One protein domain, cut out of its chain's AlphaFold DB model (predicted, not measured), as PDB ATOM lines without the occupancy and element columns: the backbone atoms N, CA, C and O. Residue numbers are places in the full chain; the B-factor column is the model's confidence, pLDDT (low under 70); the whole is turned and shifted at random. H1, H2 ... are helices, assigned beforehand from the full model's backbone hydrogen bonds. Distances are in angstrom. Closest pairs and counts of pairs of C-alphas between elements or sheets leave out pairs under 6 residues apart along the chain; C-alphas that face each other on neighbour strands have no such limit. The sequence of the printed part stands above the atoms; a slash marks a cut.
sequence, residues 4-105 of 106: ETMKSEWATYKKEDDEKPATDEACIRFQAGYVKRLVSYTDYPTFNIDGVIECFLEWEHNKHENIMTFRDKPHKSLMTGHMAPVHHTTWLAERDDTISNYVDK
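Overview. This is residues 4 to 105 of the 106 residues of the protein "Hypothetical protein" of Haptolina brevifila (UniProt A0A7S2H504). H3, H2 and H1 form a loose zigzag row of three long helices, each running back beside the next, and beyond H3 a long stretch without a named element, residues 66 to 98, leads to the small H4 at the far end. The printed part has 102 residues, four named helices, H1 to H4 in chain order, and no named strand: all helix. It is loose, radius of gyration of the C-alphas 18.3 A, and elongated, spanning 56 by 33 by 23 A.

Along the chain. H3, residues 49 to 65, is 24.3 A long and begins at C-alpha 49 (29.707, -38.804, -0.429). H2, residues 24 to 39, measures 22.7 A. H1, residues 4 to 19, measures 22.3 A from C-alpha 4 (16.422, -66.332, 1.666). H4 is residues 99 to 103.

Arrangement. H3 and H2 touch as a helical hairpin, closest C-alphas Ile 53 and Arg 29, 6.5 A, at a shallow tilt of 23 degrees, opposite ways. H1 and H2 are close but not clearly touching, closest C-alphas Asp 17 and Phe 30, 7.3 A. H4 is apart from H1, H2 and H3. Every O i to N i+4 pair is within hydrogen-bond range in H1, H2, H3 and H4.

Size, cuts and confidence. The C-alphas farthest apart, Glu 4 and Lys 105, are 57.1 A apart. The printed part has no cut; the link H3 to H4 is long. No printed residue is under 70 in pLDDT.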
ATOM      1  N   GLU A   4      17.539 -66.981   0.976       98.25
ATOM      2  CA  GLU A   4      16.422 -66.332   1.666       98.25
ATOM      3  C   GLU A   4      16.873 -65.010   2.285       98.25
ATOM      4  O   GLU A   4      16.194 -63.994   2.130       98.25
ATOM      5  N   THR A   5      18.078 -64.977   2.855       98.19
ATOM      6  CA  THR A   5      18.712 -63.741   3.323       98.19
ATOM      7  C   THR A   5      18.884 -62.727   2.182       98.19
ATOM      8  O   THR A   5      18.513 -61.565   2.337       98.19
ATOM      9  N   MET A   6      19.380 -63.154   1.012       97.62
ATOM     10  CA  MET A   6      19.553 -62.270  -0.157       97.62
ATOM     11  C   MET A   6      18.222 -61.701  -0.670       97.62
ATOM     12  O   MET A   6      18.130 -60.511  -0.966       97.62
ATOM     13  N   LYS A   7      17.178 -62.536  -0.761       98.25
ATOM     14  CA  LYS A   7      15.832 -62.092  -1.158       98.25
ATOM     15  C   LYS A   7      15.246 -61.107  -0.155       98.25
ATOM     16  O   LYS A   7      14.627 -60.130  -0.567       98.25
ATOM     17  N   SER A   8      15.438 -61.359   1.140       98.19
ATOM     18  CA  SER A   8      14.946 -60.486   2.203       98.19
ATOM     19  C   SER A   8      15.618 -59.115   2.159       98.19
ATOM     20  O   SER A   8      14.922 -58.107   2.235       98.19
ATOM     21  N   GLU A   9      16.947 -59.054   2.007       97.00
ATOM     22  CA  GLU A   9      17.669 -57.778   1.884       97.00
ATOM     23  C   GLU A   9      17.204 -57.001   0.644       97.00
ATOM     24  O   GLU A   9      16.907 -55.808   0.731       97.00
ATOM     25  N   TRP A  10      17.071 -57.686  -0.498       97.25
ATOM     26  CA  TRP A  10      16.553 -57.083  -1.726       97.25
ATOM     27  C   TRP A  10      15.136 -56.531  -1.554       97.25
ATOM     28  O   TRP A  10      14.861 -55.415  -1.989       97.25
ATOM     29  N   ALA A  11      14.239 -57.281  -0.907       98.19
ATOM     30  CA  ALA A  11      12.864 -56.848  -0.680       98.19
ATOM     31  C   ALA A  11      12.796 -55.580   0.185       98.19
ATOM     32  O   ALA A  11      12.031 -54.674  -0.138       98.19
ATOM     33  N   THR A  12      13.626 -55.483   1.231       97.31
ATOM     34  CA  THR A  12      13.743 -54.263   2.044       97.31
ATOM     35  C   THR A  12      14.223 -53.085   1.202       97.31
ATOM     36  O   THR A  12      13.564 -52.050   1.177       97.31
ATOM     37  N   TYR A  13      15.316 -53.256   0.451       97.00
ATOM     38  CA  TYR A  13      15.857 -52.191  -0.395       97.00
ATOM     39  C   TYR A  13      14.853 -51.733  -1.460       97.00
ATOM     40  O   TYR A  13      14.693 -50.539  -1.700       97.00
ATOM     41  N   LYS A  14      14.139 -52.677  -2.086       97.81
ATOM     42  CA  LYS A  14      13.128 -52.357  -3.094       97.81
ATOM     43  C   LYS A  14      11.943 -51.604  -2.493       97.81
ATOM     44  O   LYS A  14      11.463 -50.655  -3.101       97.81
ATOM     45  N   LYS A  15      11.509 -51.989  -1.291       98.06
ATOM     46  CA  LYS A  15      10.459 -51.278  -0.559       98.06
ATOM     47  C   LYS A  15      10.873 -49.837  -0.246       98.06
ATOM     48  O   LYS A  15      10.092 -48.928  -0.493       98.06
ATOM     49  N   GLU A  16      12.092 -49.620   0.244       97.38
ATOM     50  CA  GLU A  16      12.616 -48.271   0.498       97.38
ATOM     51  C   GLU A  16      12.684 -47.426  -0.789       97.38
ATOM     52  O   GLU A  16      12.327 -46.249  -0.768       97.38
ATOM     53  N   ASP A  17      13.081 -48.025  -1.920       97.75
ATOM     54  CA  ASP A  17      13.083 -47.372  -3.237       97.75
ATOM     55  C   ASP A  17      11.671 -46.968  -3.696       97.75
ATOM     56  O   ASP A  17      11.486 -45.884  -4.248       97.75
ATOM     57  N   ASP A  18      10.673 -47.820  -3.463       97.50
ATOM     58  CA  ASP A  18       9.282 -47.569  -3.856       97.50
ATOM     59  C   ASP A  18       8.576 -46.556  -2.932       97.50
ATOM     60  O   ASP A  18       7.709 -45.812  -3.388       97.50
ATOM     61  N   GLU A  19       8.938 -46.511  -1.645       97.50
ATOM     62  CA  GLU A  19       8.313 -45.638  -0.636       97.50
ATOM     63  C   GLU A  19       8.966 -44.252  -0.516       97.50
ATOM     64  O   GLU A  19       8.352 -43.334   0.041       97.50
ATOM     65  N   LYS A  20      10.197 -44.064  -1.016       97.69
ATOM     66  CA  LYS A  20      10.858 -42.750  -0.982       97.69
ATOM     67  C   LYS A  20      10.034 -41.704  -1.759       97.69
ATOM     68  O   LYS A  20       9.393 -42.039  -2.758       97.69
ATOM     69  N   PRO A  21      10.080 -40.414  -1.369       97.81
ATOM     70  CA  PRO A  21       9.438 -39.356  -2.143       97.81
ATOM     71  C   PRO A  21       9.890 -39.369  -3.608       97.81
ATOM     72  O   PRO A  21      11.070 -39.554  -3.898       97.81
ATOM     73  N   ALA A  22       8.966 -39.120  -4.537       95.44
ATOM     74  CA  ALA A  22       9.265 -39.020  -5.967       95.44
ATOM     75  C   ALA A  22       9.891 -37.655  -6.326       95.44
ATOM     76  O   ALA A  22       9.396 -36.946  -7.199       95.44
ATOM     77  N   THR A  23      10.943 -37.264  -5.603       96.88
ATOM     78  CA  THR A  23      11.737 -36.056  -5.855       96.88
ATOM     79  C   THR A  23      13.149 -36.433  -6.294       96.88
ATOM     80  O   THR A  23      13.663 -37.494  -5.920       96.88
ATOM     81  N   ASP A  24      13.790 -35.555  -7.064       95.19
ATOM     82  CA  ASP A  24      15.162 -35.760  -7.537       95.19
ATOM     83  C   ASP A  24      16.133 -35.856  -6.348       95.19
ATOM     84  O   ASP A  24      16.905 -36.815  -6.263       95.19
ATOM     85  N   GLU A  25      15.997 -34.973  -5.350       96.56
ATOM     86  CA  GLU A  25      16.769 -35.034  -4.100       96.56
ATOM     87  C   GLU A  25      16.638 -36.389  -3.383       96.56
ATOM     88  O   GLU A  25      17.644 -36.974  -2.969       96.56
ATOM     89  N   ALA A  26      15.421 -36.925  -3.239       97.88
ATOM     90  CA  ALA A  26      15.216 -38.209  -2.574       97.88
ATOM     91  C   ALA A  26      15.867 -39.359  -3.358       97.88
ATOM     92  O   ALA A  26      16.479 -40.244  -2.758       97.88
ATOM     93  N   CYS A  27      15.798 -39.324  -4.693       97.81
ATOM     94  CA  CYS A  27      16.472 -40.296  -5.552       97.81
ATOM     95  C   CYS A  27      18.004 -40.218  -5.426       97.81
ATOM     96  O   CYS A  27      18.655 -41.254  -5.263       97.81
ATOM     97  N   ILE A  28      18.573 -39.007  -5.436       98.00
ATOM     98  CA  ILE A  28      20.017 -38.765  -5.270       98.00
ATOM     99  C   ILE A  28      20.491 -39.303  -3.915       98.00
ATOM    100  O   ILE A  28      21.457 -40.068  -3.843       98.00
ATOM    101  N   ARG A  29      19.790 -38.954  -2.826       98.12
ATOM    102  CA  ARG A  29      20.142 -39.400  -1.470       98.12
ATOM    103  C   ARG A  29      20.013 -40.915  -1.309       98.12
ATOM    104  O   ARG A  29      20.876 -41.526  -0.679       98.12
ATOM    105  N   PHE A  30      18.990 -41.530  -1.904       98.12
ATOM    106  CA  PHE A  30      18.800 -42.982  -1.868       98.12
ATOM    107  C   PHE A  30      19.974 -43.726  -2.521       98.12
ATOM    108  O   PHE A  30      20.580 -44.608  -1.905       98.12
ATOM    109  N   GLN A  31      20.378 -43.310  -3.726       98.19
ATOM    110  CA  GLN A  31      21.532 -43.906  -4.402       98.19
ATOM    111  C   GLN A  31      22.842 -43.653  -3.638       98.19
ATOM    112  O   GLN A  31      23.680 -44.551  -3.536       98.19
ATOM    113  N   ALA A  32      23.020 -42.469  -3.049       97.75
ATOM    114  CA  ALA A  32      24.185 -42.179  -2.218       97.75
ATOM    115  C   ALA A  32      24.259 -43.098  -0.983       97.75
ATOM    116  O   ALA A  32      25.344 -43.561  -0.626       97.75
ATOM    117  N   GLY A  33      23.117 -43.426  -0.368       97.62
ATOM    118  CA  GLY A  33      23.024 -44.417   0.708       97.62
ATOM    119  C   GLY A  33      23.499 -45.808   0.275       97.62
ATOM    120  O   GLY A  33      24.269 -46.454   0.990       97.62
ATOM    121  N   TYR A  34      23.126 -46.241  -0.932       97.50
ATOM    122  CA  TYR A  34      23.614 -47.494  -1.513       97.50
ATOM    123  C   TYR A  34      25.136 -47.496  -1.712       97.50
ATOM    124  O   TYR A  34      25.808 -48.447  -1.308       97.50
ATOM    125  N   VAL A  35      25.700 -46.416  -2.263       97.88
ATOM    126  CA  VAL A  35      27.156 -46.285  -2.444       97.88
ATOM    127  C   VAL A  35      27.885 -46.308  -1.099       97.88
ATOM    128  O   VAL A  35      28.850 -47.058  -0.957       97.88
ATOM    129  N   LYS A  36      27.399 -45.570  -0.087       97.06
ATOM    130  CA  LYS A  36      27.952 -45.617   1.283       97.06
ATOM    131  C   LYS A  36      27.985 -47.048   1.821       97.06
ATOM    132  O   LYS A  36      29.002 -47.467   2.374       97.06
ATOM    133  N   ARG A  37      26.898 -47.804   1.620       96.25
ATOM    134  CA  ARG A  37      26.804 -49.208   2.039       96.25
ATOM    135  C   ARG A  37      27.864 -50.070   1.354       96.25
ATOM    136  O   ARG A  37      28.603 -50.761   2.045       96.25
ATOM    137  N   LEU A  38      27.982 -50.003   0.026       97.19
ATOM    138  CA  LEU A  38      28.968 -50.795  -0.721       97.19
ATOM    139  C   LEU A  38      30.412 -50.471  -0.332       97.19
ATOM    140  O   LEU A  38      31.192 -51.390  -0.093       97.19
ATOM    141  N   VAL A  39      30.758 -49.184  -0.241       97.19
ATOM    142  CA  VAL A  39      32.111 -48.751   0.138       97.19
ATOM    143  C   VAL A  39      32.483 -49.317   1.508       97.19
ATOM    144  O   VAL A  39      33.585 -49.832   1.665       97.19
ATOM    145  N   SER A  40      31.542 -49.332   2.462       96.75
ATOM    146  CA  SER A  40      31.777 -49.859   3.815       96.75
ATOM    147  C   SER A  40      32.119 -51.356   3.883       96.75
ATOM    148  O   SER A  40      32.634 -51.812   4.902       96.75
ATOM    149  N   TYR A  41      31.861 -52.121   2.816       97.12
ATOM    150  CA  TYR A  41      32.162 -53.555   2.742       97.12
ATOM    151  C   TYR A  41      33.512 -53.881   2.102       97.12
ATOM    152  O   TYR A  41      33.856 -55.056   1.970       97.12
ATOM    153  N   THR A  42      34.270 -52.873   1.681       97.56
ATOM    154  CA  THR A  42      35.518 -53.064   0.937       97.56
ATOM    155  C   THR A  42      36.630 -52.186   1.499       97.56
ATOM    156  O   THR A  42      36.397 -51.326   2.343       97.56
ATOM    157  N   ASP A  43      37.848 -52.391   1.009       96.94
ATOM    158  CA  ASP A  43      38.993 -51.510   1.241       96.94
ATOM    159  C   ASP A  43      39.039 -50.323   0.262       96.94
ATOM    160  O   ASP A  43      40.021 -49.576   0.241       96.94
ATOM    161  N   TYR A  44      37.984 -50.123  -0.540       97.19
ATOM    162  CA  TYR A  44      37.884 -48.967  -1.417       97.19
ATOM    163  C   TYR A  44      37.979 -47.682  -0.581       97.19
ATOM    164  O   TYR A  44      37.205 -47.517   0.369       97.19
ATOM    165  N   PRO A  45      38.898 -46.754  -0.906       95.56
ATOM    166  CA  PRO A  45      39.051 -45.525  -0.146       95.56
ATOM    167  C   PRO A  45      37.731 -44.765  -0.045       95.56
ATOM    168  O   PRO A  45      37.090 -44.454  -1.051       95.56
ATOM    169  N   THR A  46      37.328 -44.454   1.186       94.44
ATOM    170  CA  THR A  46      36.152 -43.614   1.404       94.44
ATOM    171  C   THR A  46      36.392 -42.205   0.867       94.44
ATOM    172  O   THR A  46      37.527 -41.737   0.754       94.44
ATOM    173  N   PHE A  47      35.307 -41.512   0.552       95.62
ATOM    174  CA  PHE A  47      35.322 -40.146   0.047       95.62
ATOM    175  C   PHE A  47      34.095 -39.390   0.554       95.62
ATOM    176  O   PHE A  47      33.186 -39.964   1.157       95.62
ATOM    177  N   ASN A  48      34.071 -38.076   0.331       96.88
ATOM    178  CA  ASN A  48      32.999 -37.209   0.806       96.88
ATOM    179  C   ASN A  48      31.703 -37.395  -0.010       96.88
ATOM    180  O   ASN A  48      31.371 -36.572  -0.860       96.88
ATOM    181  N   ILE A  49      30.972 -38.484   0.251       97.25
ATOM    182  CA  ILE A  49      29.707 -38.804  -0.429       97.25
ATOM    183  C   ILE A  49      28.630 -37.753  -0.128       97.25
ATOM    184  O   ILE A  49      27.840 -37.435  -1.010       97.25
ATOM    185  N   ASP A  50      28.617 -37.164   1.070       96.88
ATOM    186  CA  ASP A  50      27.684 -36.073   1.383       96.88
ATOM    187  C   ASP A  50      27.957 -34.839   0.517       96.88
ATOM    188  O   ASP A  50      27.034 -34.268  -0.049       96.88
ATOM    189  N   GLY A  51      29.228 -34.502   0.287       97.50
ATOM    190  CA  GLY A  51      29.598 -33.471  -0.682       97.50
ATOM    191  C   GLY A  51      29.161 -33.799  -2.113       97.50
ATOM    192  O   GLY A  51      28.815 -32.888  -2.862       97.50
ATOM    193  N   VAL A  52      29.153 -35.082  -2.505       97.94
ATOM    194  CA  VAL A  52      28.675 -35.501  -3.837       97.94
ATOM    195  C   VAL A  52      27.175 -35.252  -3.962       97.94
ATOM    196  O   VAL A  52      26.739 -34.766  -5.003       97.94
ATOM    197  N   ILE A  53      26.398 -35.531  -2.908       98.25
ATOM    198  CA  ILE A  53      24.961 -35.227  -2.876       98.25
ATOM    199  C   ILE A  53      24.743 -33.731  -3.104       98.25
ATOM    200  O   ILE A  53      24.010 -33.363  -4.015       98.25
ATOM    201  N   GLU A  54      25.424 -32.874  -2.341       98.06
ATOM    202  CA  GLU A  54      25.267 -31.421  -2.475       98.06
ATOM    203  C   GLU A  54      25.676 -30.917  -3.872       98.06
ATOM    204  O   GLU A  54      25.009 -30.054  -4.436       98.06
ATOM    205  N   CYS A  55      26.706 -31.510  -4.488       98.00
ATOM    206  CA  CYS A  55      27.093 -31.195  -5.867       98.00
ATOM    207  C   CYS A  55      26.004 -31.574  -6.889       98.00
ATOM    208  O   CYS A  55      25.796 -30.848  -7.862       98.00
ATOM    209  N   PHE A  56      25.297 -32.693  -6.687       98.25
ATOM    210  CA  PHE A  56      24.162 -33.068  -7.534       98.25
ATOM    211  C   PHE A  56      22.958 -32.143  -7.337       98.25
ATOM    212  O   PHE A  56      22.312 -31.797  -8.322       98.25
ATOM    213  N   LEU A  57      22.683 -31.704  -6.106       97.62
ATOM    214  CA  LEU A  57      21.614 -30.737  -5.831       97.62
ATOM    215  C   LEU A  57      21.922 -29.368  -6.454       97.62
ATOM    216  O   LEU A  57      21.045 -28.739  -7.043       97.62
ATOM    217  N   GLU A  58      23.182 -28.928  -6.404       97.94
ATOM    218  CA  GLU A  58      23.632 -27.726  -7.111       97.94
ATOM    219  C   GLU A  58      23.460 -27.873  -8.633       97.94
ATOM    220  O   GLU A  58      22.953 -26.971  -9.298       97.94
ATOM    221  N   TRP A  59      23.840 -29.022  -9.199       98.25
ATOM    222  CA  TRP A  59      23.646 -29.322 -10.620       98.25
ATOM    223  C   TRP A  59      22.166 -29.314 -11.034       98.25
ATOM    224  O   TRP A  59      21.820 -28.746 -12.075       98.25
ATOM    225  N   GLU A  60      21.290 -29.914 -10.227       97.25
ATOM    226  CA  GLU A  60      19.840 -29.903 -10.431       97.25
ATOM    227  C   GLU A  60      19.317 -28.461 -10.429       97.25
ATOM    228  O   GLU A  60      18.641 -28.036 -11.372       97.25
ATOM    229  N   HIS A  61      19.714 -27.669  -9.430       97.19
ATOM    230  CA  HIS A  61      19.341 -26.264  -9.329       97.19
ATOM    231  C   HIS A  61      19.821 -25.446 -10.536       97.19
ATOM    232  O   HIS A  61      19.032 -24.713 -11.126       97.19
ATOM    233  N   ASN A  62      21.073 -25.621 -10.970       98.12
ATOM    234  CA  ASN A  62      21.626 -24.939 -12.144       98.12
ATOM    235  C   ASN A  62      20.834 -25.256 -13.426       98.12
ATOM    236  O   ASN A  62      20.654 -24.385 -14.279       98.12
ATOM    237  N   LYS A  63      20.323 -26.487 -13.567       97.88
ATOM    238  CA  LYS A  63      19.458 -26.866 -14.697       97.88
ATOM    239  C   LYS A  63      18.094 -26.186 -14.646       97.88
ATOM    240  O   LYS A  63      17.575 -25.825 -15.702       97.88
ATOM    241  N   HIS A  64      17.528 -26.011 -13.453       97.06
ATOM    242  CA  HIS A  64      16.295 -25.247 -13.261       97.06
ATOM    243  C   HIS A  64      16.499 -23.745 -13.479       97.06
ATOM    244  O   HIS A  64      15.633 -23.107 -14.072       97.06
ATOM    245  N   GLU A  65      17.636 -23.194 -13.043       98.06
ATOM    246  CA  GLU A  65      18.004 -21.793 -13.259       98.06
ATOM    247  C   GLU A  65      18.111 -21.496 -14.760       98.06
ATOM    248  O   GLU A  65      17.486 -20.557 -15.257       98.06
ATOM    249  N   ASN A  66      18.875 -22.307 -15.503       98.19
ATOM    250  CA  ASN A  66      18.968 -22.181 -16.952       98.19
ATOM    251  C   ASN A  66      19.452 -23.471 -17.634       98.19
ATOM    252  O   ASN A  66      20.643 -23.802 -17.659       98.19
ATOM    253  N   ILE A  67      18.524 -24.144 -18.314       98.31
ATOM    254  CA  ILE A  67      18.789 -25.402 -19.019       98.31
ATOM    255  C   ILE A  67      19.806 -25.281 -20.168       98.31
ATOM    256  O   ILE A  67      20.387 -26.285 -20.577       98.31
ATOM    257  N   MET A  68      20.051 -24.073 -20.684       98.12
ATOM    258  CA  MET A  68      20.995 -23.832 -21.780       98.12
ATOM    259  C   MET A  68      22.392 -23.424 -21.302       98.12
ATOM    260  O   MET A  68      23.311 -23.433 -22.115       98.12
ATOM    261  N   THR A  69      22.577 -23.078 -20.022       98.06
ATOM    262  CA  THR A  69      23.873 -22.601 -19.493       98.06
ATOM    263  C   THR A  69      24.354 -23.342 -18.244       98.06
ATOM    264  O   THR A  69      25.432 -23.044 -17.738       98.06
ATOM    265  N   PHE A  70      23.626 -24.355 -17.755       98.38
ATOM    266  CA  PHE A  70      24.047 -25.133 -16.575       98.38
ATOM    267  C   PHE A  70      25.437 -25.780 -16.717       98.38
ATOM    268  O   PHE A  70      26.100 -26.023 -15.716       98.38
ATOM    269  N   ARG A  71      25.893 -26.052 -17.949       98.38
ATOM    270  CA  ARG A  71      27.231 -26.607 -18.227       98.38
ATOM    271  C   ARG A  71      28.368 -25.600 -18.055       98.38
ATOM    272  O   ARG A  71      29.512 -26.019 -17.942       98.38
ATOM    273  N   ASP A  72      28.059 -24.307 -18.002       98.12
ATOM    274  CA  ASP A  72      29.049 -23.242 -17.819       98.12
ATOM    275  C   ASP A  72      29.395 -23.019 -16.330       98.12
ATOM    276  O   ASP A  72      30.204 -22.153 -15.996       98.12
ATOM    277  N   LYS A  73      28.770 -23.777 -15.418       97.88
ATOM    278  CA  LYS A  73      28.934 -23.660 -13.965       97.88
ATOM    279  C   LYS A  73      30.009 -24.653 -13.480       97.88
ATOM    280  O   LYS A  73      29.793 -25.863 -13.576       97.88
ATOM    281  N   PRO A  74      31.170 -24.193 -12.978       97.19
ATOM    282  CA  PRO A  74      32.198 -25.087 -12.454       97.19
ATOM    283  C   PRO A  74      31.826 -25.612 -11.062       97.19
ATOM    284  O   PRO A  74      31.239 -24.893 -10.258       97.19
ATOM    285  N   HIS A  75      32.255 -26.837 -10.751       97.56
ATOM    286  CA  HIS A  75      32.112 -27.435  -9.422       97.56
ATOM    287  C   HIS A  75      33.479 -27.713  -8.786       97.56
ATOM    288  O   HIS A  75      34.498 -27.891  -9.463       97.56
ATOM    289  N   LYS A  76      33.506 -27.768  -7.453       97.81
ATOM    290  CA  LYS A  76      34.714 -28.075  -6.682       97.81
ATOM    291  C   LYS A  76      34.945 -29.583  -6.626       97.81
ATOM    292  O   LYS A  76      34.059 -30.336  -6.236       97.81
ATOM    293  N   SER A  77      36.164 -30.023  -6.926       97.62
ATOM    294  CA  SER A  77      36.559 -31.417  -6.726       97.62
ATOM    295  C   SER A  77      36.495 -31.783  -5.246       97.62
ATOM    296  O   SER A  77      37.132 -31.149  -4.405       97.62
ATOM    297  N   LEU A  78      35.771 -32.852  -4.929       96.94
ATOM    298  CA  LEU A  78      35.676 -33.386  -3.568       96.94
ATOM    299  C   LEU A  78      36.874 -34.263  -3.191       96.94
ATOM    300  O   LEU A  78      37.035 -34.601  -2.022       96.94
ATOM    301  N   MET A  79      37.715 -34.601  -4.171       96.06
ATOM    302  CA  MET A  79      38.930 -35.391  -3.970       96.06
ATOM    303  C   MET A  79      40.151 -34.492  -3.763       96.06
ATOM    304  O   MET A  79      40.963 -34.745  -2.882       96.06
ATOM    305  N   THR A  80      40.283 -33.429  -4.565       97.19
ATOM    306  CA  THR A  80      41.457 -32.535  -4.542       97.19
ATOM    307  C   THR A  80      41.172 -31.172  -3.920       97.19
ATOM    308  O   THR A  80      42.097 -30.434  -3.602       97.19
ATOM    309  N   GLY A  81      39.902 -30.798  -3.763       96.56
ATOM    310  CA  GLY A  81      39.508 -29.487  -3.256       96.56
ATOM    311  C   GLY A  81      39.696 -28.337  -4.251       96.56
ATOM    312  O   GLY A  81      39.358 -27.202  -3.914       96.56
ATOM    313  N   HIS A  82      40.203 -28.584  -5.459       97.69
ATOM    314  CA  HIS A  82      40.360 -27.546  -6.476       97.69
ATOM    315  C   HIS A  82      39.034 -27.258  -7.184       97.69
ATOM    316  O   HIS A  82      38.266 -28.174  -7.484       97.69
ATOM    317  N   MET A  83      38.770 -25.978  -7.444       97.56
ATOM    318  CA  MET A  83      37.655 -25.559  -8.291       97.56
ATOM    319  C   MET A  83      37.983 -25.880  -9.750       97.56
ATOM    320  O   MET A  83      39.105 -25.615 -10.185       97.56
ATOM    321  N   ALA A  84      37.028 -26.445 -10.492       97.00
ATOM    322  CA  ALA A  84      37.188 -26.624 -11.929       97.00
ATOM    323  C   ALA A  84      37.375 -25.254 -12.617       97.00
ATOM    324  O   ALA A  84      36.701 -24.290 -12.240       97.00
ATOM    325  N   PRO A  85      38.283 -25.129 -13.601       95.50
ATOM    326  CA  PRO A  85      38.399 -23.900 -14.371       95.50
ATOM    327  C   PRO A  85      37.127 -23.674 -15.196       95.50
ATOM    328  O   PRO A  85      36.458 -24.620 -15.615       95.50
ATOM    329  N   VAL A  86      36.803 -22.407 -15.443       95.94
ATOM    330  CA  VAL A  86      35.757 -22.049 -16.404       95.94
ATOM    331  C   VAL A  86      36.286 -22.340 -17.807       95.94
ATOM    332  O   VAL A  86      37.418 -21.980 -18.125       95.94
ATOM    333  N   HIS A  87      35.476 -22.997 -18.633       96.56
ATOM    334  CA  HIS A  87      35.843 -23.323 -20.009       96.56
ATOM    335  C   HIS A  87      36.019 -22.051 -20.861       96.56
ATOM    336  O   HIS A  87      35.351 -21.041 -20.632       96.56
ATOM    337  N   HIS A  88      36.900 -22.097 -21.865       95.62
ATOM    338  CA  HIS A  88      37.235 -20.936 -22.704       95.62
ATOM    339  C   HIS A  88      36.087 -20.472 -23.624       95.62
ATOM    340  O   HIS A  88      36.093 -19.333 -24.091       95.62
ATOM    341  N   THR A  89      35.097 -21.334 -23.877       96.75
ATOM    342  CA  THR A  89      33.893 -21.045 -24.678       96.75
ATOM    343  C   THR A  89      32.646 -21.488 -23.908       96.75
ATOM    344  O   THR A  89      32.648 -22.567 -23.322       96.75
ATOM    345  N   THR A  90      31.558 -20.713 -23.935       97.44
ATOM    346  CA  THR A  90      30.279 -21.164 -23.357       97.44
ATOM    347  C   THR A  90      29.712 -22.349 -24.129       97.44
ATOM    348  O   THR A  90      29.886 -22.456 -25.347       97.44
ATOM    349  N   TRP A  91      28.971 -23.219 -23.445       97.62
ATOM    350  CA  TRP A  91      28.430 -24.439 -24.041       97.62
ATOM    351  C   TRP A  91      27.563 -24.171 -25.278       97.62
ATOM    352  O   TRP A  91      27.633 -24.908 -26.253       97.62
ATOM    353  N   LEU A  92      26.770 -23.096 -25.270       97.69
ATOM    354  CA  LEU A  92      25.892 -22.763 -26.396       97.69
ATOM    355  C   LEU A  92      26.659 -22.298 -27.649       97.69
ATOM    356  O   LEU A  92      26.160 -22.434 -28.768       97.69
ATOM    357  N   ALA A  93      27.841 -21.707 -27.463       97.62
ATOM    358  CA  ALA A  93      28.673 -21.207 -28.552       97.62
ATOM    359  C   ALA A  93      29.668 -22.261 -29.064       97.62
ATOM    360  O   ALA A  93      30.090 -22.172 -30.217       97.62
ATOM    361  N   GLU A  94      30.018 -23.247 -28.238       96.62
ATOM    362  CA  GLU A  94      30.969 -24.295 -28.592       96.62
ATOM    363  C   GLU A  94      30.318 -25.372 -29.467       96.62
ATOM    364  O   GLU A  94      29.314 -25.982 -29.101       96.62
ATOM    365  N   ARG A  95      30.884 -25.591 -30.657       96.81
ATOM    366  CA  ARG A  95      30.349 -26.531 -31.660       96.81
ATOM    367  C   ARG A  95      31.338 -27.617 -32.057       96.81
ATOM    368  O   ARG A  95      30.949 -28.530 -32.778       96.81
ATOM    369  N   ASP A  96      32.590 -27.490 -31.633       97.12
ATOM    370  CA  ASP A  96      33.642 -28.466 -31.878       97.12
ATOM    371  C   ASP A  96      33.825 -29.314 -30.612       97.12
ATOM    372  O   ASP A  96      34.318 -28.838 -29.587       97.12
ATOM    373  N   ASP A  97      33.374 -30.568 -30.682       96.50
ATOM    374  CA  ASP A  97      33.400 -31.548 -29.593       96.50
ATOM    375  C   ASP A  97      34.685 -32.393 -29.569       96.50
ATOM    376  O   ASP A  97      34.778 -33.379 -28.831       96.50
ATOM    377  N   THR A  98      35.702 -32.012 -30.350       96.94
ATOM    378  CA  THR A  98      36.995 -32.694 -30.326       96.94
ATOM    379  C   THR A  98      37.740 -32.431 -29.021       96.94
ATOM    380  O   THR A  98      37.723 -31.333 -28.460       96.94
ATOM    381  N   ILE A  99      38.481 -33.441 -28.556       96.19
ATOM    382  CA  ILE A  99      39.309 -33.314 -27.352       96.19
ATOM    383  C   ILE A  99      40.354 -32.204 -27.490       96.19
ATOM    384  O   ILE A  99      40.561 -31.461 -26.539       96.19
ATOM    385  N   SER A 100      40.964 -32.055 -28.673       96.00
ATOM    386  CA  SER A 100      41.959 -31.013 -28.946       96.00
ATOM    387  C   SER A 100      41.379 -29.618 -28.741       96.00
ATOM    388  O   SER A 100      41.995 -28.788 -28.083       96.00
ATOM    389  N   ASN A 101      40.162 -29.361 -29.233       95.25
ATOM    390  CA  ASN A 101      39.518 -28.069 -29.025       95.25
ATOM    391  C   ASN A 101      39.244 -27.800 -27.538       95.25
ATOM    392  O   ASN A 101      39.462 -26.680 -27.092       95.25
ATOM    393  N   TYR A 102      38.828 -28.825 -26.788       95.56
ATOM    394  CA  TYR A 102      38.477 -28.728 -25.370       95.56
ATOM    395  C   TYR A 102      39.683 -28.508 -24.435       95.56
ATOM    396  O   TYR A 102      39.567 -27.803 -23.434       95.56
ATOM    397  N   VAL A 103      40.842 -29.121 -24.720       94.62
ATOM    398  CA  VAL A 103      42.000 -29.109 -23.797       94.62
ATOM    399  C   VAL A 103      43.105 -28.126 -24.183       94.62
ATOM    400  O   VAL A 103      43.770 -27.607 -23.291       94.62
ATOM    401  N   ASP A 104      43.304 -27.843 -25.475       87.06
ATOM    402  CA  ASP A 104      44.487 -27.098 -25.943       87.06
ATOM    403  C   ASP A 104      44.313 -25.570 -25.894       87.06
ATOM    404  O   ASP A 104      45.274 -24.823 -26.079       87.06
ATOM    405  N   LYS A 105      43.085 -25.086 -25.672       70.62
ATOM    406  CA  LYS A 105      42.751 -23.651 -25.604       70.62
ATOM    407  C   LYS A 105      42.645 -23.104 -24.174       70.62
ATOM    408  O   LYS A 105      42.290 -21.935 -24.013       70.62
TER     409      LYS A 105